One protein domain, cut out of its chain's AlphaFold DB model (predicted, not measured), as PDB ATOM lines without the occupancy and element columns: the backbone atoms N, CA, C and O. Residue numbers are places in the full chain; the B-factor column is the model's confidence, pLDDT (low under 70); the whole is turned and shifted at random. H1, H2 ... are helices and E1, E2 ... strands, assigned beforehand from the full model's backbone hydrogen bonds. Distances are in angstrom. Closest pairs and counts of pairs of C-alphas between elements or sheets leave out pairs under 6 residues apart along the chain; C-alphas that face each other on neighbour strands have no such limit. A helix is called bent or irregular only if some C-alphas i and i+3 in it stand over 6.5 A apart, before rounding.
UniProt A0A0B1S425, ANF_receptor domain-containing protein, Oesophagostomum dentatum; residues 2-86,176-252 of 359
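This is residues 2 to 86 and 176 to 252 of the 359 residues of the protein "ANF_receptor domain-containing protein" of Oesophagostomum dentatum (UniProt A0A0B1S425). A six-stranded sheet, curled like part of a barrel, makes the body together with helices H1, H2 and H3 near its E1 to E3 part; H2 and H3 cross nearly at right angles. From this body a long tail without named elements leads away to helix H5, and residues 240 to 252 stick out and make much of the length. The printed part has 162 residues, with five named helices and six named strands in the order H1 E1 H2 E2 H3 E3 E4 E5 E6 H4 H5. The sheet, order E1 E2 E3 E4 E5 E6, is mixed, parallel from E1 to E3 and antiparallel onward, and the class is mixed, helices and strands. The whole is loose, with a radius of gyration of the C-alphas of 19.3 A and spans of 70 by 48 by 27 A.

The strongly twisted sheet begins with edge strand E1, residues 14 to 18, parallel to E2, residues 43 to 47, with N 17 and O 45 2.8 A apart. E2 is parallel to E3, residues 79 to 84, with N 46 and O 80 at 2.8 A. E3 is antiparallel to E4, residues 177 to 183, with N 181 and O 81 at 2.8 A. E4, E5, residues 189 to 197, and edge strand E6, residues 205 to 209, form a meander, each strand the antiparallel neighbour of the one before; E4 and E5 are a hairpin with N 195 and O 178 at 2.8 A, and E5 and E6 another with N 208 and O 194 at 2.8 A. E5 bends by 55 degrees at residue 192. H2, residues 22 to 34, and H3, residues 69 to 76, touch about perpendicular at 85 degrees, closest at C-alphas Ile 30 and Ala 72, 4.7 A; each only grazes the sheet. E1, H2, E2 and E2, H3, E3 are strand-helix-strand units, two parallel neighbour strands with a helix between, and both crossovers are right-handed. H1, residues 2 to 9, touches residues 31 to 32 of H2, closest at C-alphas Lys 2 and Ser 31, 6.1 A, at a steep tilt of 63 degrees. H4, residues 213 to 216, only grazes the sheet; its closest C-alphas to E5 are Ile 216 and Leu 192, 6.1 A. H5, residues 242 to 252, is not on the sheet and touches no helix. In H1, H2 and H3 every O i to N i+4 pair is within hydrogen-bond range, in H5 5 of 7, and H4 is too short for such a pair.

H1 begins at C-alpha 2 (14.270, 10.343, -16.671). E5 is 22.8 A long, E4 20.0 A, H2 18.3 A and E3 16.0 A. H5, 15.1 A, is irregular, with C-alphas 245 and 248 7.8 A apart, and ends at C-alpha 252 (17.499, -30.320, -0.317).

The C-alphas farthest apart, of Pro 86 and Val 252, are 70.3 A apart. Residues 87 to 175 are not printed, and C-alphas 86 and 176 are 11.4 A apart across the cut. The links E2 to H3 and H4 to H5 are long, with 21 and 25 residues. Residues 198 to 205 have pLDDT under 70.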
ATOM      1  N   LYS A   2      14.381  11.805 -16.869       88.88
ATOM      2  CA  LYS A   2      14.270  10.343 -16.671       88.88
ATOM      3  C   LYS A   2      14.720   9.827 -15.297       88.88
ATOM      4  O   LYS A   2      13.999   9.065 -14.676       88.88
ATOM      5  N   ASN A   3      15.855  10.295 -14.771       91.88
ATOM      6  CA  ASN A   3      16.321   9.882 -13.435       91.88
ATOM      7  C   ASN A   3      15.347  10.274 -12.311       91.88
ATOM      8  O   ASN A   3      15.157   9.508 -11.376       91.88
ATOM      9  N   VAL A   4      14.710  11.444 -12.425       93.06
ATOM     10  CA  VAL A   4      13.704  11.907 -11.455       93.06
ATOM     11  C   VAL A   4      12.451  11.040 -11.548       93.06
ATOM     12  O   VAL A   4      11.940  10.603 -10.527       93.06
ATOM     13  N   LEU A   5      12.000  10.723 -12.765       94.69
ATOM     14  CA  LEU A   5      10.856   9.831 -12.984       94.69
ATOM     15  C   LEU A   5      11.100   8.426 -12.422       94.69
ATOM     16  O   LEU A   5      10.223   7.876 -11.766       94.69
ATOM     17  N   LYS A   6      12.309   7.881 -12.595       92.62
ATOM     18  CA  LYS A   6      12.701   6.601 -11.988       92.62
ATOM     19  C   LYS A   6      12.627   6.645 -10.464       92.62
ATOM     20  O   LYS A   6      12.053   5.744  -9.878       92.62
ATOM     21  N   ALA A   7      13.112   7.716  -9.836       93.75
ATOM     22  CA  ALA A   7      12.985   7.879  -8.388       93.75
ATOM     23  C   ALA A   7      11.517   8.004  -7.937       93.75
ATOM     24  O   ALA A   7      11.134   7.424  -6.926       93.75
ATOM     25  N   ILE A   8      10.675   8.716  -8.697       94.00
ATOM     26  CA  ILE A   8       9.234   8.849  -8.411       94.00
ATOM     27  C   ILE A   8       8.525   7.494  -8.511       94.00
ATOM     28  O   ILE A   8       7.659   7.197  -7.688       94.00
ATOM     29  N   LYS A   9       8.905   6.657  -9.483       91.38
ATOM     30  CA  LYS A   9       8.336   5.319  -9.698       91.38
ATOM     31  C   LYS A   9       8.397   4.440  -8.445       91.38
ATOM     32  O   LYS A   9       7.474   3.655  -8.213       91.38
ATOM     33  N   ASP A  10       9.425   4.623  -7.626       90.25
ATOM     34  CA  ASP A  10       9.671   3.820  -6.429       90.25
ATOM     35  C   ASP A  10       8.935   4.343  -5.184       90.25
ATOM     36  O   ASP A  10       8.930   3.671  -4.160       90.25
ATOM     37  N   VAL A  11       8.309   5.526  -5.240       92.19
ATOM     38  CA  VAL A  11       7.723   6.160  -4.038       92.19
ATOM     39  C   VAL A  11       6.327   6.743  -4.225       92.19
ATOM     40  O   VAL A  11       5.649   7.000  -3.231       92.19
ATOM     41  N   SER A  12       5.875   6.985  -5.460       94.25
ATOM     42  CA  SER A  12       4.572   7.606  -5.693       94.25
ATOM     43  C   SER A  12       3.842   7.106  -6.941       94.25
ATOM     44  O   SER A  12       4.429   6.669  -7.934       94.25
ATOM     45  N   ARG A  13       2.511   7.187  -6.874       94.31
ATOM     46  CA  ARG A  13       1.571   7.027  -7.994       94.31
ATOM     47  C   ARG A  13       0.794   8.311  -8.299       94.31
ATOM     48  O   ARG A  13       0.244   8.445  -9.388       94.31
ATOM     49  N   VAL A  14       0.820   9.286  -7.388       95.06
ATOM     50  CA  VAL A  14       0.209  10.608  -7.562       95.06
ATOM     51  C   VAL A  14       1.305  11.661  -7.469       95.06
ATOM     52  O   VAL A  14       1.959  11.800  -6.437       95.06
ATOM     53  N   THR A  15       1.542  12.395  -8.553       95.56
ATOM     54  CA  THR A  15       2.641  13.373  -8.607       95.56
ATOM     55  C   THR A  15       2.103  14.761  -8.907       95.56
ATOM     56  O   THR A  15       1.445  14.959  -9.925       95.56
ATOM     57  N   VAL A  16       2.415  15.724  -8.038       96.06
ATOM     58  CA  VAL A  16       2.115  17.146  -8.252       96.06
ATOM     59  C   VAL A  16       3.309  17.812  -8.925       96.06
ATOM     60  O   VAL A  16       4.445  17.652  -8.481       96.06
ATOM     61  N   ILE A  17       3.062  18.530 -10.015       95.31
ATOM     62  CA  ILE A  17       4.087  19.097 -10.890       95.31
ATOM     63  C   ILE A  17       3.753  20.561 -11.173       95.31
ATOM     64  O   ILE A  17       2.609  20.903 -11.454       95.31
ATOM     65  N   CYS A  18       4.773  21.412 -11.165       93.19
ATOM     66  CA  CYS A  18       4.705  22.777 -11.671       93.19
ATOM     67  C   CYS A  18       5.884  22.982 -12.628       93.19
ATOM     68  O   CYS A  18       7.014  22.610 -12.298       93.19
ATOM     69  N   LEU A  19       5.619  23.504 -13.826       91.69
ATOM     70  CA  LEU A  19       6.624  23.764 -14.857       91.69
ATOM     71  C   LEU A  19       6.313  25.089 -15.545       91.69
ATOM     72  O   LEU A  19       5.170  25.354 -15.894       91.69
ATOM     73  N   GLU A  20       7.343  25.895 -15.783       84.88
ATOM     74  CA  GLU A  20       7.165  27.247 -16.322       84.88
ATOM     75  C   GLU A  20       7.036  27.288 -17.852       84.88
ATOM     76  O   GLU A  20       6.404  28.195 -18.395       84.88
ATOM     77  N   SER A  21       7.634  26.328 -18.569       88.88
ATOM     78  CA  SER A  21       7.706  26.356 -20.034       88.88
ATOM     79  C   SER A  21       6.937  25.218 -20.704       88.88
ATOM     80  O   SER A  21       6.963  24.064 -20.266       88.88
ATOM     81  N   ASP A  22       6.304  25.538 -21.838       89.25
ATOM     82  CA  ASP A  22       5.627  24.554 -22.696       89.25
ATOM     83  C   ASP A  22       6.605  23.478 -23.190       89.25
ATOM     84  O   ASP A  22       6.244  22.309 -23.302       89.25
ATOM     85  N   GLU A  23       7.868  23.848 -23.421       91.88
ATOM     86  CA  GLU A  23       8.921  22.909 -23.807       91.88
ATOM     87  C   GLU A  23       9.227  21.902 -22.688       91.88
ATOM     88  O   GLU A  23       9.252  20.694 -22.932       91.88
ATOM     89  N   ALA A  24       9.418  22.370 -21.448       93.75
ATOM     90  CA  ALA A  24       9.665  21.488 -20.308       93.75
ATOM     91  C   ALA A  24       8.479  20.548 -20.079       93.75
ATOM     92  O   ALA A  24       8.662  19.355 -19.828       93.75
ATOM     93  N   ARG A  25       7.264  21.075 -20.231       94.31
ATOM     94  CA  ARG A  25       6.020  20.322 -20.123       94.31
ATOM     95  C   ARG A  25       5.904  19.233 -21.190       94.31
ATOM     96  O   ARG A  25       5.621  18.083 -20.854       94.31
ATOM     97  N   ARG A  26       6.200  19.549 -22.453       95.38
ATOM     98  CA  ARG A  26       6.237  18.558 -23.536       95.38
ATOM     99  C   ARG A  26       7.286  17.478 -23.282       95.38
ATOM    100  O   ARG A  26       7.002  16.287 -23.403       95.38
ATOM    101  N   ASN A  27       8.491  17.890 -22.891       95.38
ATOM    102  CA  ASN A  27       9.591  16.980 -22.578       95.38
ATOM    103  C   ASN A  27       9.251  16.048 -21.408       95.38
ATOM    104  O   ASN A  27       9.673  14.887 -21.406       95.38
ATOM    105  N   LEU A  28       8.453  16.519 -20.445       96.81
ATOM    106  CA  LEU A  28       7.937  15.694 -19.361       96.81
ATOM    107  C   LEU A  28       6.958  14.636 -19.867       96.81
ATOM    108  O   LEU A  28       7.142  13.467 -19.532       96.81
ATOM    109  N   TYR A  29       5.980  15.004 -20.698       97.44
ATOM    110  CA  TYR A  29       5.050  14.036 -21.290       97.44
ATOM    111  C   TYR A  29       5.785  12.921 -22.032       97.44
ATOM    112  O   TYR A  29       5.543  11.739 -21.795       97.44
ATOM    113  N   ILE A  30       6.751  13.297 -22.871       97.25
ATOM    114  CA  ILE A  30       7.585  12.343 -23.606       97.25
ATOM    115  C   ILE A  30       8.344  11.438 -22.637       97.25
ATOM    116  O   ILE A  30       8.339  10.222 -22.797       97.25
ATOM    117  N   SER A  31       8.976  12.017 -21.614       97.31
ATOM    118  CA  SER A  31       9.764  11.250 -20.648       97.31
ATOM    119  C   SER A  31       8.899  10.270 -19.846       97.31
ATOM    120  O   SER A  31       9.329   9.146 -19.619       97.31
ATOM    121  N   ILE A  32       7.684  10.660 -19.450       97.69
ATOM    122  CA  ILE A  32       6.726   9.793 -18.746       97.69
ATOM    123  C   ILE A  32       6.350   8.592 -19.615       97.69
ATOM    124  O   ILE A  32       6.403   7.453 -19.148       97.69
ATOM    125  N   ALA A  33       6.018   8.836 -20.883       97.06
ATOM    126  CA  ALA A  33       5.661   7.780 -21.819       97.06
ATOM    127  C   ALA A  33       6.842   6.847 -22.146       97.06
ATOM    128  O   ALA A  33       6.659   5.636 -22.264       97.06
ATOM    129  N   GLU A  34       8.058   7.386 -22.277       95.88
ATOM    130  CA  GLU A  34       9.274   6.598 -22.529       95.88
ATOM    131  C   GLU A  34       9.692   5.749 -21.310       95.88
ATOM    132  O   GLU A  34      10.271   4.681 -21.489       95.88
ATOM    133  N   GLU A  35       9.384   6.182 -20.084       96.00
ATOM    134  CA  GLU A  35       9.628   5.416 -18.847       96.00
ATOM    135  C   GLU A  35       8.456   4.477 -18.472       96.00
ATOM    136  O   GLU A  35       8.505   3.788 -17.444       96.00
ATOM    137  N   GLY A  36       7.408   4.422 -19.307       95.31
ATOM    138  CA  GLY A  36       6.235   3.561 -19.117       95.31
ATOM    139  C   GLY A  36       5.388   3.938 -17.900       95.31
ATOM    140  O   GLY A  36       4.827   3.061 -17.245       95.31
ATOM    141  N   MET A  37       5.343   5.228 -17.558       95.75
ATOM    142  CA  MET A  37       4.578   5.761 -16.424       95.75
ATOM    143  C   MET A  37       3.267   6.435 -16.863       95.75
ATOM    144  O   MET A  37       2.666   7.200 -16.115       95.75
ATOM    145  N   ASP A  38       2.812   6.165 -18.083       95.94
ATOM    146  CA  ASP A  38       1.537   6.598 -18.658       95.94
ATOM    147  C   ASP A  38       0.485   5.474 -18.649       95.94
ATOM    148  O   ASP A  38      -0.325   5.340 -19.568       95.94
ATOM    149  N   THR A  39       0.496   4.651 -17.597       95.19
ATOM    150  CA  THR A  39      -0.480   3.580 -17.349       95.19
ATOM    151  C   THR A  39      -1.648   4.085 -16.497       95.19
ATOM    152  O   THR A  39      -1.664   5.230 -16.048       95.19
ATOM    153  N   ASP A  40      -2.635   3.226 -16.242       95.06
ATOM    154  CA  ASP A  40      -3.765   3.536 -15.351       95.06
ATOM    155  C   ASP A  40      -3.373   3.564 -13.864       95.06
ATOM    156  O   ASP A  40      -4.199   3.879 -13.017       95.06
ATOM    157  N   GLU A  41      -2.117   3.255 -13.528       94.06
ATOM    158  CA  GLU A  41      -1.625   3.284 -12.147       94.06
ATOM    159  C   GLU A  41      -1.163   4.675 -11.698       94.06
ATOM    160  O   GLU A  41      -0.960   4.870 -10.505       94.06
ATOM    161  N   TYR A  42      -0.977   5.628 -12.619       95.44
ATOM    162  CA  TYR A  42      -0.438   6.956 -12.310       95.44
ATOM    163  C   TYR A  42      -1.466   8.057 -12.558       95.44
ATOM    164  O   TYR A  42      -2.218   8.011 -13.530       95.44
ATOM    165  N   VAL A  43      -1.433   9.084 -11.709       95.94
ATOM    166  CA  VAL A  43      -2.101  10.376 -11.918       95.94
ATOM    167  C   VAL A  43      -1.093  11.497 -11.733       95.94
ATOM    168  O   VAL A  43      -0.310  11.515 -10.778       95.94
ATOM    169  N   TYR A  44      -1.157  12.467 -12.636       97.19
ATOM    170  CA  TYR A  44      -0.328  13.658 -12.583       97.19
ATOM    171  C   TYR A  44      -1.204  14.887 -12.386       97.19
ATOM    172  O   TYR A  44      -2.112  15.139 -13.171       97.19
ATOM    173  N   LEU A  45      -0.921  15.662 -11.346       97.00
ATOM    174  CA  LEU A  45      -1.583  16.931 -11.080       97.00
ATOM    175  C   LEU A  45      -0.629  18.045 -11.487       97.00
ATOM    176  O   LEU A  45       0.417  18.220 -10.869       97.00
ATOM    177  N   MET A  46      -0.961  18.780 -12.538       96.56
ATOM    178  CA  MET A  46      -0.161  19.918 -12.971       96.56
ATOM    179  C   MET A  46      -0.791  21.207 -12.484       96.56
ATOM    180  O   MET A  46      -1.940  21.486 -12.810       96.56
ATOM    181  N   ILE A  47      -0.035  21.984 -11.723       94.44
ATOM    182  CA  ILE A  47      -0.454  23.308 -11.282       94.44
ATOM    183  C   ILE A  47      -0.008  24.313 -12.339       94.44
ATOM    184  O   ILE A  47       1.166  24.355 -12.708       94.44
ATOM    185  N   GLU A  48      -0.954  25.110 -12.815       89.88
ATOM    186  CA  GLU A  48      -0.753  26.177 -13.788       89.88
ATOM    187  C   GLU A  48      -1.411  27.468 -13.292       89.88
ATOM    188  O   GLU A  48      -2.373  27.463 -12.524       89.88
ATOM    189  N   SER A  49      -0.876  28.602 -13.735       86.56
ATOM    190  CA  SER A  49      -1.460  29.925 -13.471       86.56
ATOM    191  C   SER A  49      -1.638  30.750 -14.742       86.56
ATOM    192  O   SER A  49      -1.964  31.936 -14.679       86.56
ATOM    193  N   ARG A  50      -1.369  30.139 -15.901       86.12
ATOM    194  CA  ARG A  50      -1.357  30.796 -17.211       86.12
ATOM    195  C   ARG A  50      -2.735  30.824 -17.864       86.12
ATOM    196  O   ARG A  50      -2.868  31.446 -18.909       86.12
ATOM    197  N   ARG A  51      -3.752  30.184 -17.273       89.25
ATOM    198  CA  ARG A  51      -5.154  30.196 -17.740       89.25
ATOM    199  C   ARG A  51      -5.339  29.596 -19.130       89.25
ATOM    200  O   ARG A  51      -6.261  29.960 -19.859       89.25
ATOM    201  N   THR A  52      -4.442  28.699 -19.520       89.25
ATOM    202  CA  THR A  52      -4.448  28.071 -20.847       89.25
ATOM    203  C   THR A  52      -4.780  26.582 -20.803       89.25
ATOM    204  O   THR A  52      -4.947  25.969 -21.858       89.25
ATOM    205  N   GLY A  53      -4.870  25.987 -19.608       92.69
ATOM    206  CA  GLY A  53      -5.102  24.557 -19.437       92.69
ATOM    207  C   GLY A  53      -4.042  23.721 -20.162       92.69
ATOM    208  O   GLY A  53      -2.837  23.857 -19.933       92.69
ATOM    209  N   PHE A  54      -4.485  22.834 -21.047       93.50
ATOM    210  CA  PHE A  54      -3.641  21.988 -21.879       93.50
ATOM    211  C   PHE A  54      -2.878  22.744 -22.959       93.50
ATOM    212  O   PHE A  54      -1.717  22.411 -23.199       93.50
ATOM    213  N   ASN A  55      -3.519  23.725 -23.605       91.44
ATOM    214  CA  ASN A  55      -2.951  24.527 -24.695       91.44
ATOM    215  C   ASN A  55      -2.175  23.709 -25.747       91.44
ATOM    216  O   ASN A  55      -1.128  24.146 -26.234       91.44
ATOM    217  N   GLU A  56      -2.630  22.476 -25.997       93.25
ATOM    218  CA  GLU A  56      -1.973  21.473 -26.839       93.25
ATOM    219  C   GLU A  56      -0.460  21.320 -26.587       93.25
ATOM    220  O   GLU A  56       0.313  21.091 -27.515       93.25
ATOM    221  N   ALA A  57      -0.007  21.429 -25.332       93.38
ATOM    222  CA  ALA A  57       1.416  21.407 -24.969       93.38
ATOM    223  C   ALA A  57       2.144  20.087 -25.310       93.38
ATOM    224  O   ALA A  57       3.355  19.986 -25.144       93.38
ATOM    225  N   TRP A  58       1.434  19.061 -25.789       94.94
ATOM    226  CA  TRP A  58       2.034  17.850 -26.355       94.94
ATOM    227  C   TRP A  58       2.548  18.032 -27.795       94.94
ATOM    228  O   TRP A  58       3.346  17.212 -28.251       94.94
ATOM    229  N   LYS A  59       2.139  19.094 -28.500       93.19
ATOM    230  CA  LYS A  59       2.562  19.409 -29.873       93.19
ATOM    231  C   LYS A  59       3.721  20.401 -29.905       93.19
ATOM    232  O   LYS A  59       3.866  21.253 -29.027       93.19
ATOM    233  N   LEU A  60       4.517  20.341 -30.969       91.06
ATOM    234  CA  LEU A  60       5.488  21.387 -31.291       91.06
ATOM    235  C   LEU A  60       4.784  22.586 -31.944       91.06
ATOM    236  O   LEU A  60       4.194  22.475 -33.014       91.06
ATOM    237  N   LYS A  61       4.871  23.761 -31.311       84.75
ATOM    238  CA  LYS A  61       4.223  24.999 -31.795       84.75
ATOM    239  C   LYS A  61       5.055  25.780 -32.818       84.75
ATOM    240  O   LYS A  61       4.556  26.710 -33.438       84.75
ATOM    241  N   ASN A  62       6.318  25.408 -33.004       84.31
ATOM    242  CA  ASN A  62       7.260  26.081 -33.905       84.31
ATOM    243  C   ASN A  62       7.195  25.564 -35.359       84.31
ATOM    244  O   ASN A  62       8.053  25.916 -36.164       84.31
ATOM    245  N   GLY A  63       6.233  24.693 -35.685       76.31
ATOM    246  CA  GLY A  63       6.092  24.092 -37.015       76.31
ATOM    247  C   GLY A  63       7.097  22.976 -37.336       76.31
ATOM    248  O   GLY A  63       7.084  22.455 -38.449       76.31
ATOM    249  N   SER A  64       7.961  22.593 -36.390       85.31
ATOM    250  CA  SER A  64       8.847  21.432 -36.539       85.31
ATOM    251  C   SER A  64       8.123  20.122 -36.209       85.31
ATOM    252  O   SER A  64       7.145  20.112 -35.464       85.31
ATOM    253  N   VAL A  65       8.607  19.010 -36.768       87.81
ATOM    254  CA  VAL A  65       8.055  17.669 -36.538       87.81
ATOM    255  C   VAL A  65       9.183  16.755 -36.071       87.81
ATOM    256  O   VAL A  65      10.158  16.558 -36.792       87.81
ATOM    257  N   ASP A  66       9.050  16.187 -34.874       92.06
ATOM    258  CA  ASP A  66       9.999  15.219 -34.300       92.06
ATOM    259  C   ASP A  66       9.411  13.799 -34.180       92.06
ATOM    260  O   ASP A  66      10.071  12.882 -33.694       92.06
ATOM    261  N   GLY A  67       8.152  13.615 -34.599       94.06
ATOM    262  CA  GLY A  67       7.424  12.348 -34.513       94.06
ATOM    263  C   GLY A  67       6.993  11.942 -33.097       94.06
ATOM    264  O   GLY A  67       6.510  10.825 -32.918       94.06
ATOM    265  N   LYS A  68       7.142  12.811 -32.086       95.94
ATOM    266  CA  LYS A  68       6.852  12.483 -30.678       95.94
ATOM    267  C   LYS A  68       5.508  12.993 -30.162       95.94
ATOM    268  O   LYS A  68       5.135  12.647 -29.045       95.94
ATOM    269  N   ASP A  69       4.749  13.736 -30.962       95.69
ATOM    270  CA  ASP A  69       3.455  14.303 -30.552       95.69
ATOM    271  C   ASP A  69       2.461  13.236 -30.071       95.69
ATOM    272  O   ASP A  69       1.791  13.427 -29.060       95.69
ATOM    273  N   ALA A  70       2.404  12.077 -30.737       95.94
ATOM    274  CA  ALA A  70       1.530  10.975 -30.328       95.94
ATOM    275  C   ALA A  70       1.944  10.363 -28.976       95.94
ATOM    276  O   ALA A  70       1.091  10.009 -28.163       95.94
ATOM    277  N   ILE A  71       3.253  10.265 -28.719       97.25
ATOM    278  CA  ILE A  71       3.810   9.763 -27.454       97.25
ATOM    279  C   ILE A  71       3.526  10.768 -26.331       97.25
ATOM    280  O   ILE A  71       3.073  10.384 -25.254       97.25
ATOM    281  N   ALA A  72       3.733  12.058 -26.602       97.62
ATOM    282  CA  ALA A  72       3.439  13.131 -25.664       97.62
ATOM    283  C   ALA A  72       1.937  13.198 -25.331       97.62
ATOM    284  O   ALA A  72       1.573  13.285 -24.163       97.62
ATOM    285  N   LEU A  73       1.061  13.087 -26.334       97.44
ATOM    286  CA  LEU A  73      -0.391  13.076 -26.141       97.44
ATOM    287  C   LEU A  73      -0.841  11.887 -25.285       97.44
ATOM    288  O   LEU A  73      -1.666  12.044 -24.387       97.44
ATOM    289  N   ARG A  74      -0.259  10.703 -25.510       96.56
ATOM    290  CA  ARG A  74      -0.565   9.501 -24.724       96.56
ATOM    291  C   ARG A  74      -0.316   9.714 -23.227       96.56
ATOM    292  O   ARG A  74      -1.178   9.360 -22.429       96.56
ATOM    293  N   ALA A  75       0.801  10.347 -22.861       97.69
ATOM    294  CA  ALA A  75       1.070  10.734 -21.475       97.69
ATOM    295  C   ALA A  75       0.188  11.897 -20.998       97.69
ATOM    296  O   ALA A  75      -0.278  11.865 -19.863       97.69
ATOM    297  N   ALA A  76      -0.078  12.898 -21.846       97.69
ATOM    298  CA  ALA A  76      -0.896  14.059 -21.491       97.69
ATOM    299  C   ALA A  76      -2.310  13.671 -21.024       97.69
ATOM    300  O   ALA A  76      -2.841  14.310 -20.121       97.69
ATOM    301  N   ARG A  77      -2.889  12.583 -21.551       97.19
ATOM    302  CA  ARG A  77      -4.182  12.039 -21.094       97.19
ATOM    303  C   ARG A  77      -4.212  11.654 -19.610       97.19
ATOM    304  O   ARG A  77      -5.288  11.628 -19.031       97.19
ATOM    305  N   LYS A  78      -3.062  11.354 -18.994       97.00
ATOM    306  CA  LYS A  78      -2.956  10.966 -17.572       97.00
ATOM    307  C   LYS A  78      -2.836  12.162 -16.618       97.00
ATOM    308  O   LYS A  78      -2.574  11.977 -15.428       97.00
ATOM    309  N   PHE A  79      -2.945  13.382 -17.143       97.50
ATOM    310  CA  PHE A  79      -2.830  14.608 -16.368       97.50
ATOM    311  C   PHE A  79      -4.196  15.205 -16.053       97.50
ATOM    312  O   PHE A  79      -5.064  15.300 -16.917       97.50
ATOM    313  N   PHE A  80      -4.309  15.740 -14.844       97.44
ATOM    314  CA  PHE A  80      -5.252  16.797 -14.521       97.44
ATOM    315  C   PHE A  80      -4.495  18.104 -14.362       97.44
ATOM    316  O   PHE A  80      -3.481  18.161 -13.663       97.44
ATOM    317  N   ILE A  81      -4.977  19.160 -15.007       96.94
ATOM    318  CA  ILE A  81      -4.371  20.487 -14.895       96.94
ATOM    319  C   ILE A  81      -5.258  21.336 -14.019       96.94
ATOM    320  O   ILE A  81      -6.406  21.584 -14.368       96.94
ATOM    321  N   ILE A  82      -4.710  21.789 -12.906       95.75
ATOM    322  CA  ILE A  82      -5.331  22.741 -12.003       95.75
ATOM    323  C   ILE A  82      -4.842  24.116 -12.448       95.75
ATOM    324  O   ILE A  82      -3.679  24.449 -12.235       95.75
ATOM    325  N   ASP A  83      -5.707  24.883 -13.103       93.44
ATOM    326  CA  ASP A  83      -5.370  26.215 -13.611       93.44
ATOM    327  C   ASP A  83      -6.316  27.264 -13.027       93.44
ATOM    328  O   ASP A  83      -7.444  26.968 -12.617       93.44
ATOM    329  N   SER A  84      -5.861  28.511 -12.994       90.31
ATOM    330  CA  SER A  84      -6.718  29.638 -12.632       90.31
ATOM    331  C   SER A  84      -7.840  29.786 -13.656       90.31
ATOM    332  O   SER A  84      -7.617  29.621 -14.858       90.31
ATOM    333  N   GLN A  85      -9.044  30.132 -13.195       87.88
ATOM    334  CA  GLN A  85     -10.156  30.411 -14.097       87.88
ATOM    335  C   GLN A  85      -9.738  31.466 -15.145       87.88
ATOM    336  O   GLN A  85      -9.226  32.527 -14.768       87.88
ATOM    337  N   PRO A  86      -9.953  31.209 -16.451       85.19
ATOM    338  CA  PRO A  86      -9.703  32.198 -17.488       85.19
ATOM    339  C   PRO A  86     -10.484  33.484 -17.241       85.19
ATOM    340  O   PRO A  86     -11.651  33.452 -16.846       85.19
ATOM    341  N   PRO A 176      -9.744  32.653  -4.731       87.12
ATOM    342  CA  PRO A 176      -9.414  32.163  -6.056       87.12
ATOM    343  C   PRO A 176     -10.430  31.116  -6.521       87.12
ATOM    344  O   PRO A 176     -11.048  30.391  -5.733       87.12
ATOM    345  N   VAL A 177     -10.575  31.028  -7.841       88.69
ATOM    346  CA  VAL A 177     -11.341  29.977  -8.505       88.69
ATOM    347  C   VAL A 177     -10.394  29.232  -9.429       88.69
ATOM    348  O   VAL A 177      -9.845  29.818 -10.366       88.69
ATOM    349  N   PHE A 178     -10.224  27.940  -9.172       92.12
ATOM    350  CA  PHE A 178      -9.437  27.053 -10.017       92.12
ATOM    351  C   PHE A 178     -10.350  26.110 -10.789       92.12
ATOM    352  O   PHE A 178     -11.365  25.629 -10.280       92.12
ATOM    353  N   LEU A 179      -9.978  25.835 -12.030       94.69
ATOM    354  CA  LEU A 179     -10.627  24.851 -12.878       94.69
ATOM    355  C   LEU A 179      -9.675  23.677 -13.065       94.69
ATOM    356  O   LEU A 179      -8.489  23.866 -13.335       94.69
ATOM    357  N   ILE A 180     -10.206  22.468 -12.913       96.38
ATOM    358  CA  ILE A 180      -9.467  21.247 -13.204       96.38
ATOM    359  C   ILE A 180      -9.837  20.790 -14.605       96.38
ATOM    360  O   ILE A 180     -11.000  20.488 -14.880       96.38
ATOM    361  N   TYR A 181      -8.839  20.716 -15.474       97.38
ATOM    362  CA  TYR A 181      -8.974  20.274 -16.851       97.38
ATOM    363  C   TYR A 181      -8.492  18.837 -17.026       97.38
ATOM    364  O   TYR A 181      -7.486  18.436 -16.439       97.38
ATOM    365  N   GLY A 182      -9.176  18.102 -17.899       97.19
ATOM    366  CA  GLY A 182      -8.745  16.813 -18.443       97.19
ATOM    367  C   GLY A 182      -8.910  16.783 -19.961       97.19
ATOM    368  O   GLY A 182      -9.379  17.757 -20.556       97.19
ATOM    369  N   LEU A 183      -8.535  15.663 -20.575       96.94
ATOM    370  CA  LEU A 183      -8.804  15.386 -21.987       96.94
ATOM    371  C   LEU A 183      -9.936  14.367 -22.107       96.94
ATOM    372  O   LEU A 183      -9.951  13.368 -21.385       96.94
ATOM    373  N   ASP A 184     -10.875  14.620 -23.012       93.81
ATOM    374  CA  ASP A 184     -11.931  13.671 -23.354       93.81
ATOM    375  C   ASP A 184     -11.433  12.567 -24.309       93.81
ATOM    376  O   ASP A 184     -10.261  12.498 -24.686       93.81
ATOM    377  N   THR A 185     -12.335  11.675 -24.727       91.50
ATOM    378  CA  THR A 185     -12.016  10.572 -25.652       91.50
ATOM    379  C   THR A 185     -11.596  11.030 -27.052       91.50
ATOM    380  O   THR A 185     -11.079  10.226 -27.825       91.50
ATOM    381  N   SER A 186     -11.844  12.293 -27.397       94.44
ATOM    382  CA  SER A 186     -11.463  12.936 -28.656       94.44
ATOM    383  C   SER A 186     -10.246  13.854 -28.489       94.44
ATOM    384  O   SER A 186      -9.968  14.680 -29.363       94.44
ATOM    385  N   ASP A 187      -9.515  13.704 -27.379       95.00
ATOM    386  CA  ASP A 187      -8.341  14.498 -27.022       95.00
ATOM    387  C   ASP A 187      -8.625  16.006 -26.930       95.00
ATOM    388  O   ASP A 187      -7.722  16.832 -27.088       95.00
ATOM    389  N   GLN A 188      -9.881  16.380 -26.674       95.19
ATOM    390  CA  GLN A 188     -10.281  17.761 -26.448       95.19
ATOM    391  C   GLN A 188     -10.264  18.085 -24.962       95.19
ATOM    392  O   GLN A 188     -10.639  17.281 -24.109       95.19
ATOM    393  N   GLN A 189      -9.826  19.302 -24.647       95.62
ATOM    394  CA  GLN A 189      -9.834  19.795 -23.280       95.62
ATOM    395  C   GLN A 189     -11.268  19.988 -22.781       95.62
ATOM    396  O   GLN A 189     -12.045  20.730 -23.381       95.62
ATOM    397  N   ILE A 190     -11.566  19.423 -21.613       96.50
ATOM    398  CA  ILE A 190     -12.833  19.607 -20.903       96.50
ATOM    399  C   ILE A 190     -12.591  20.025 -19.451       96.50
ATOM    400  O   ILE A 190     -11.563  19.695 -18.857       96.50
ATOM    401  N   ILE A 191     -13.543  20.759 -18.872       96.75
ATOM    402  CA  ILE A 191     -13.518  21.121 -17.450       96.75
ATOM    403  C   ILE A 191     -14.168  19.981 -16.665       96.75
ATOM    404  O   ILE A 191     -15.345  19.679 -16.862       96.75
ATOM    405  N   LEU A 192     -13.400  19.367 -15.773       96.38
ATOM    406  CA  LEU A 192     -13.825  18.239 -14.945       96.38
ATOM    407  C   LEU A 192     -14.402  18.698 -13.609       96.38
ATOM    408  O   LEU A 192     -15.447  18.217 -13.170       96.38
ATOM    409  N   MET A 193     -13.712  19.629 -12.954       95.06
ATOM    410  CA  MET A 193     -14.057  20.106 -11.619       95.06
ATOM    411  C   MET A 193     -13.782  21.602 -11.497       95.06
ATOM    412  O   MET A 193     -12.968  22.166 -12.231       95.06
ATOM    413  N   LYS A 194     -14.443  22.233 -10.533       93.38
ATOM    414  CA  LYS A 194     -14.213  23.615 -10.123       93.38
ATOM    415  C   LYS A 194     -13.886  23.638  -8.638       93.38
ATOM    416  O   LYS A 194     -14.672  23.155  -7.831       93.38
ATOM    417  N   ILE A 195     -12.750  24.221  -8.279       89.62
ATOM    418  CA  ILE A 195     -12.362  24.455  -6.891       89.62
ATOM    419  C   ILE A 195     -12.631  25.923  -6.589       89.62
ATOM    420  O   ILE A 195     -12.054  26.810  -7.217       89.62
ATOM    421  N   THR A 196     -13.521  26.176  -5.633       84.62
ATOM    422  CA  THR A 196     -13.706  27.514  -5.061       84.62
ATOM    423  C   THR A 196     -13.135  27.488  -3.657       84.62
ATOM    424  O   THR A 196     -13.654  26.792  -2.782       84.62
ATOM    425  N   GLU A 197     -12.033  28.196  -3.452       71.06
ATOM    426  CA  GLU A 197     -11.380  28.223  -2.152       71.06
ATOM    427  C   GLU A 197     -12.061  29.260  -1.255       71.06
ATOM    428  O   GLU A 197     -12.262  30.410  -1.653       71.06
ATOM    429  N   ASN A 198     -12.443  28.847  -0.047       66.94
ATOM    430  CA  ASN A 198     -12.875  29.768   0.992       66.94
ATOM    431  C   ASN A 198     -11.769  29.881   2.043       66.94
ATOM    432  O   ASN A 198     -11.740  29.115   3.001       66.94
ATOM    433  N   LEU A 199     -10.883  30.864   1.870       61.47
ATOM    434  CA  LEU A 199      -9.721  31.115   2.738       61.47
ATOM    435  C   LEU A 199     -10.085  31.625   4.154       61.47
ATOM    436  O   LEU A 199      -9.218  32.123   4.868       61.47
ATOM    437  N   GLN A 200     -11.361  31.573   4.552       59.31
ATOM    438  CA  GLN A 200     -11.812  31.922   5.906       59.31
ATOM    439  C   GLN A 200     -11.806  30.726   6.865       59.31
ATOM    440  O   GLN A 200     -11.552  30.907   8.049       59.31
ATOM    441  N   ASN A 201     -12.068  29.515   6.362       57.69
ATOM    442  CA  ASN A 201     -12.047  28.288   7.155       57.69
ATOM    443  C   ASN A 201     -10.975  27.361   6.581       57.69
ATOM    444  O   ASN A 201     -11.118  26.912   5.446       57.69
ATOM    445  N   ASP A 202      -9.967  27.016   7.386       54.47
ATOM    446  CA  ASP A 202      -8.793  26.180   7.044       54.47
ATOM    447  C   ASP A 202      -9.110  24.757   6.517       54.47
ATOM    448  O   ASP A 202      -8.228  23.905   6.431       54.47
ATOM    449  N   SER A 203     -10.368  24.429   6.213       53.47
ATOM    450  CA  SER A 203     -10.818  23.044   6.052       53.47
ATOM    451  C   SER A 203     -11.756  22.745   4.881       53.47
ATOM    452  O   SER A 203     -12.026  21.566   4.664       53.47
ATOM    453  N   ILE A 204     -12.249  23.714   4.093       55.06
ATOM    454  CA  ILE A 204     -13.161  23.380   2.977       55.06
ATOM    455  C   ILE A 204     -12.882  24.235   1.737       55.06
ATOM    456  O   ILE A 204     -13.547  25.238   1.478       55.06
ATOM    457  N   ALA A 205     -11.940  23.788   0.905       63.94
ATOM    458  CA  ALA A 205     -12.027  24.088  -0.518       63.94
ATOM    459  C   ALA A 205     -13.291  23.396  -1.053       63.94
ATOM    460  O   ALA A 205     -13.429  22.175  -0.940       63.94
ATOM    461  N   LEU A 206     -14.238  24.161  -1.604       77.00
ATOM    462  CA  LEU A 206     -15.424  23.576  -2.216       77.00
ATOM    463  C   LEU A 206     -15.018  23.031  -3.585       77.00
ATOM    464  O   LEU A 206     -14.912  23.783  -4.559       77.00
ATOM    465  N   VAL A 207     -14.764  21.726  -3.640       85.50
ATOM    466  CA  VAL A 207     -14.557  21.003  -4.893       85.50
ATOM    467  C   VAL A 207     -15.924  20.630  -5.447       85.50
ATOM    468  O   VAL A 207     -16.641  19.806  -4.885       85.50
ATOM    469  N   GLN A 208     -16.296  21.265  -6.550       90.50
ATOM    470  CA  GLN A 208     -17.493  20.943  -7.304       90.50
ATOM    471  C   GLN A 208     -17.112  20.063  -8.492       90.50
ATOM    472  O   GLN A 208     -16.414  20.506  -9.407       90.50
ATOM    473  N   GLU A 209     -17.606  18.830  -8.505       91.75
ATOM    474  CA  GLU A 209     -17.547  17.975  -9.688       91.75
ATOM    475  C   GLU A 209     -18.530  18.499 -10.738       91.75
ATOM    476  O   GLU A 209     -19.725  18.639 -10.478       91.75
ATOM    477  N   LEU A 210     -18.011  18.841 -11.918       94.94
ATOM    478  CA  LEU A 210     -18.814  19.297 -13.055       94.94
ATOM    479  C   LEU A 210     -19.101  18.160 -14.042       94.94
ATOM    480  O   LEU A 210     -19.955  18.304 -14.911       94.94
ATOM    481  N   GLN A 211     -18.387  17.043 -13.902       95.50
ATOM    482  CA  GLN A 211     -18.504  15.844 -14.725       95.50
ATOM    483  C   GLN A 211     -18.667  14.606 -13.833       95.50
ATOM    484  O   GLN A 211     -18.174  14.600 -12.706       95.50
ATOM    485  N   PRO A 212     -19.329  13.537 -14.313       94.25
ATOM    486  CA  PRO A 212     -19.439  12.296 -13.556       94.25
ATOM    487  C   PRO A 212     -18.089  11.568 -13.470       94.25
ATOM    488  O   PRO A 212     -17.233  11.693 -14.348       94.25
ATOM    489  N   GLN A 213     -17.937  10.720 -12.450       93.62
ATOM    490  CA  GLN A 213     -16.723   9.928 -12.198       93.62
ATOM    491  C   GLN A 213     -16.266   9.104 -13.417       93.62
ATOM    492  O   GLN A 213     -15.069   8.974 -13.660       93.62
ATOM    493  N   SER A 214     -17.205   8.601 -14.227       92.38
ATOM    494  CA  SER A 214     -16.896   7.852 -15.453       92.38
ATOM    495  C   SER A 214     -16.145   8.676 -16.502       92.38
ATOM    496  O   SER A 214     -15.378   8.106 -17.271       92.38
ATOM    497  N   ILE A 215     -16.348   9.997 -16.530       94.44
ATOM    498  CA  ILE A 215     -15.657  10.924 -17.433       94.44
ATOM    499  C   ILE A 215     -14.346  11.395 -16.808       94.44
ATOM    500  O   ILE A 215     -13.319  11.373 -17.480       94.44
ATOM    501  N   ILE A 216     -14.356  11.744 -15.516       95.19
ATOM    502  CA  ILE A 216     -13.151  12.178 -14.785       95.19
ATOM    503  C   ILE A 216     -12.046  11.117 -14.885       95.19
ATOM    504  O   ILE A 216     -10.895  11.441 -15.165       95.19
ATOM    505  N   TRP A 217     -12.403   9.844 -14.713       95.44
ATOM    506  CA  TRP A 217     -11.448   8.736 -14.691       95.44
ATOM    507  C   TRP A 217     -11.399   7.926 -15.986       95.44
ATOM    508  O   TRP A 217     -10.798   6.852 -16.004       95.44
ATOM    509  N   ALA A 218     -11.987   8.415 -17.083       94.25
ATOM    510  CA  ALA A 218     -11.993   7.707 -18.366       94.25
ATOM    511  C   ALA A 218     -10.571   7.349 -18.831       94.25
ATOM    512  O   ALA A 218     -10.315   6.236 -19.288       94.25
ATOM    513  N   ALA A 219      -9.623   8.269 -18.635       93.62
ATOM    514  CA  ALA A 219      -8.219   8.067 -18.962       93.62
ATOM    515  C   ALA A 219      -7.453   7.199 -17.947       93.62
ATOM    516  O   ALA A 219      -6.277   6.954 -18.172       93.62
ATOM    517  N   HIS A 220      -8.075   6.724 -16.866       94.69
ATOM    518  CA  HIS A 220      -7.451   5.927 -15.796       94.69
ATOM    519  C   HIS A 220      -8.172   4.585 -15.574       94.69
ATOM    520  O   HIS A 220      -8.246   4.073 -14.461       94.69
ATOM    521  N   GLY A 221      -8.763   4.017 -16.628       90.94
ATOM    522  CA  GLY A 221      -9.487   2.746 -16.535       90.94
ATOM    523  C   GLY A 221     -10.858   2.849 -15.849       90.94
ATOM    524  O   GLY A 221     -11.415   1.830 -15.452       90.94
ATOM    525  N   GLY A 222     -11.415   4.059 -15.718       91.94
ATOM    526  CA  GLY A 222     -12.764   4.310 -15.194       91.94
ATOM    527  C   GLY A 222     -12.855   4.504 -13.678       91.94
ATOM    528  O   GLY A 222     -13.953   4.700 -13.159       91.94
ATOM    529  N   SER A 223     -11.729   4.481 -12.963       93.06
ATOM    530  CA  SER A 223     -11.674   4.700 -11.514       93.06
ATOM    531  C   SER A 223     -10.388   5.422 -11.095       93.06
ATOM    532  O   SER A 223      -9.397   5.331 -11.820       93.06
ATOM    533  N   PRO A 224     -10.357   6.089  -9.926       92.88
ATOM    534  CA  PRO A 224      -9.121   6.650  -9.389       92.88
ATOM    535  C   PRO A 224      -8.044   5.565  -9.219       92.88
ATOM    536  O   PRO A 224      -8.367   4.470  -8.742       92.88
ATOM    537  N   PRO A 225      -6.768   5.837  -9.553       92.50
ATOM    538  CA  PRO A 225      -5.696   4.887  -9.293       92.50
ATOM    539  C   PRO A 225      -5.489   4.685  -7.792       92.50
ATOM    540  O   PRO A 225      -5.805   5.535  -6.956       92.50
ATOM    541  N   LEU A 226      -4.881   3.555  -7.450       90.88
ATOM    542  CA  LEU A 226      -4.484   3.273  -6.079       90.88
ATOM    543  C   LEU A 226      -3.294   4.151  -5.674       90.88
ATOM    544  O   LEU A 226      -2.342   4.325  -6.431       90.88
ATOM    545  N   ASN A 227      -3.304   4.629  -4.429       87.81
ATOM    546  CA  ASN A 227      -2.183   5.393  -3.869       87.81
ATOM    547  C   ASN A 227      -0.893   4.551  -3.746       87.81
ATOM    548  O   ASN A 227       0.214   5.080  -3.699       87.81
ATOM    549  N   ARG A 228      -1.029   3.220  -3.703       87.69
ATOM    550  CA  ARG A 228       0.085   2.269  -3.721       87.69
ATOM    551  C   ARG A 228      -0.116   1.258  -4.847       87.69
ATOM    552  O   ARG A 228      -1.257   0.854  -5.084       87.69
ATOM    553  N   PRO A 229       0.956   0.825  -5.525       90.00
ATOM    554  CA  PRO A 229       0.857  -0.247  -6.508       90.00
ATOM    555  C   PRO A 229       0.362  -1.543  -5.856       90.00
ATOM    556  O   PRO A 229       0.569  -1.781  -4.666       90.00
ATOM    557  N   LYS A 230      -0.251  -2.422  -6.657       87.56
ATOM    558  CA  LYS A 230      -0.824  -3.693  -6.175       87.56
ATOM    559  C   LYS A 230       0.188  -4.591  -5.454       87.56
ATOM    560  O   LYS A 230      -0.201  -5.334  -4.561       87.56
ATOM    561  N   CYS A 231       1.460  -4.516  -5.842       86.75
ATOM    562  CA  CYS A 231       2.548  -5.303  -5.259       86.75
ATOM    563  C   CYS A 231       3.425  -4.532  -4.264       86.75
ATOM    564  O   CYS A 231       4.525  -4.985  -3.965       86.75
ATOM    565  N   ASP A 232       2.936  -3.405  -3.741       87.44
ATOM    566  CA  ASP A 232       3.731  -2.436  -2.978       87.44
ATOM    567  C   ASP A 232       4.950  -1.915  -3.771       87.44
ATOM    568  O   ASP A 232       5.253  -2.378  -4.876       87.44
ATOM    569  N   PHE A 233       5.594  -0.856  -3.291       87.88
ATOM    570  CA  PHE A 233       6.673  -0.207  -4.049       87.88
ATOM    571  C   PHE A 233       7.937  -1.068  -4.161       87.88
ATOM    572  O   PHE A 233       8.642  -0.999  -5.164       87.88
ATOM    573  N   ASP A 234       8.196  -1.905  -3.160       85.88
ATOM    574  CA  ASP A 234       9.349  -2.805  -3.083       85.88
ATOM    575  C   ASP A 234       9.070  -4.209  -3.652       85.88
ATOM    576  O   ASP A 234       9.952  -5.068  -3.646       85.88
ATOM    577  N   GLY A 235       7.851  -4.465  -4.139       83.38
ATOM    578  CA  GLY A 235       7.439  -5.781  -4.626       83.38
ATOM    579  C   GLY A 235       7.157  -6.803  -3.517       83.38
ATOM    580  O   GLY A 235       6.902  -7.967  -3.827       83.38
ATOM    581  N   SER A 236       7.188  -6.416  -2.237       83.00
ATOM    582  CA  SER A 236       7.048  -7.343  -1.102       83.00
ATOM    583  C   SER A 236       5.677  -8.020  -1.018       83.00
ATOM    584  O   SER A 236       5.583  -9.157  -0.551       83.00
ATOM    585  N   ALA A 237       4.623  -7.354  -1.497       83.06
ATOM    586  CA  ALA A 237       3.263  -7.886  -1.509       83.06
ATOM    587  C   ALA A 237       2.972  -8.783  -2.729       83.06
ATOM    588  O   ALA A 237       1.909  -9.404  -2.804       83.06
ATOM    589  N   CYS A 238       3.895  -8.867  -3.691       84.94
ATOM    590  CA  CYS A 238       3.750  -9.726  -4.860       84.94
ATOM    591  C   CYS A 238       3.956 -11.206  -4.472       84.94
ATOM    592  O   CYS A 238       4.824 -11.524  -3.651       84.94
ATOM    593  N   PRO A 239       3.193 -12.147  -5.059       83.44
ATOM    594  CA  PRO A 239       3.423 -13.566  -4.828       83.44
ATOM    595  C   PRO A 239       4.829 -13.935  -5.309       83.44
ATOM    596  O   PRO A 239       5.181 -13.708  -6.467       83.44
ATOM    597  N   LYS A 240       5.635 -14.500  -4.406       79.38
ATOM    598  CA  LYS A 240       6.993 -14.951  -4.724       79.38
ATOM    599  C   LYS A 240       6.950 -16.002  -5.826       79.38
ATOM    600  O   LYS A 240       6.040 -16.831  -5.874       79.38
ATOM    601  N   SER A 241       7.948 -15.987  -6.705       81.69
ATOM    602  CA  SER A 241       8.050 -17.003  -7.752       81.69
ATOM    603  C   SER A 241       8.254 -18.399  -7.142       81.69
ATOM    604  O   SER A 241       8.814 -18.540  -6.053       81.69
ATOM    605  N   PHE A 242       7.849 -19.456  -7.859       75.44
ATOM    606  CA  PHE A 242       8.080 -20.840  -7.418       75.44
ATOM    607  C   PHE A 242       9.562 -21.094  -7.096       75.44
ATOM    608  O   PHE A 242       9.883 -21.757  -6.113       75.44
ATOM    609  N   ALA A 243      10.471 -20.514  -7.886       73.38
ATOM    610  CA  ALA A 243      11.902 -20.609  -7.645       73.38
ATOM    611  C   ALA A 243      12.292 -19.995  -6.294       73.38
ATOM    612  O   ALA A 243      12.971 -20.656  -5.527       73.38
ATOM    613  N   GLU A 244      11.829 -18.790  -5.959       74.44
ATOM    614  CA  GLU A 244      12.153 -18.134  -4.681       74.44
ATOM    615  C   GLU A 244      11.499 -18.812  -3.475       74.44
ATOM    616  O   GLU A 244      12.085 -18.857  -2.395       74.44
ATOM    617  N   GLN A 245      10.292 -19.353  -3.648       78.56
ATOM    618  CA  GLN A 245       9.559 -20.009  -2.570       78.56
ATOM    619  C   GLN A 245      10.090 -21.418  -2.272       78.56
ATOM    620  O   GLN A 245      10.150 -21.822  -1.111       78.56
ATOM    621  N   TYR A 246      10.504 -22.158  -3.304       84.25
ATOM    622  CA  TYR A 246      10.907 -23.560  -3.185       84.25
ATOM    623  C   TYR A 246      12.405 -23.794  -3.407       84.25
ATOM    624  O   TYR A 246      12.823 -24.947  -3.349       84.25
ATOM    625  N   LEU A 247      13.238 -22.756  -3.587       84.62
ATOM    626  CA  LEU A 247      14.685 -22.899  -3.826       84.62
ATOM    627  C   LEU A 247      15.346 -23.844  -2.816       84.62
ATOM    628  O   LEU A 247      16.024 -24.798  -3.189       84.62
ATOM    629  N   ALA A 248      15.108 -23.600  -1.523       83.19
ATOM    630  CA  ALA A 248      15.679 -24.396  -0.443       83.19
ATOM    631  C   ALA A 248      15.174 -25.848  -0.479       83.19
ATOM    632  O   ALA A 248      15.954 -26.781  -0.299       83.19
ATOM    633  N   ILE A 249      13.886 -26.045  -0.770       85.62
ATOM    634  CA  ILE A 249      13.266 -27.373  -0.863       85.62
ATOM    635  C   ILE A 249      13.837 -28.142  -2.060       85.62
ATOM    636  O   ILE A 249      14.180 -29.310  -1.918       85.62
ATOM    637  N   VAL A 250      14.008 -27.489  -3.213       86.69
ATOM    638  CA  VAL A 250      14.593 -28.082  -4.423       86.69
ATOM    639  C   VAL A 250      16.061 -28.449  -4.199       86.69
ATOM    640  O   VAL A 250      16.472 -29.549  -4.566       86.69
ATOM    641  N   ILE A 251      16.843 -27.585  -3.541       87.81
ATOM    642  CA  ILE A 251      18.246 -27.871  -3.198       87.81
ATOM    643  C   ILE A 251      18.343 -29.084  -2.270       87.81
ATOM    644  O   ILE A 251      19.167 -29.963  -2.508       87.81
ATOM    645  N   VAL A 252      17.500 -29.172  -1.237       89.94
ATOM    646  CA  VAL A 252      17.499 -30.320  -0.317       89.94
ATOM    647  C   VAL A 252      17.037 -31.591  -1.036       89.94
ATOM    648  O   VAL A 252      17.696 -32.626  -0.931       89.94
TER     649      VAL A 252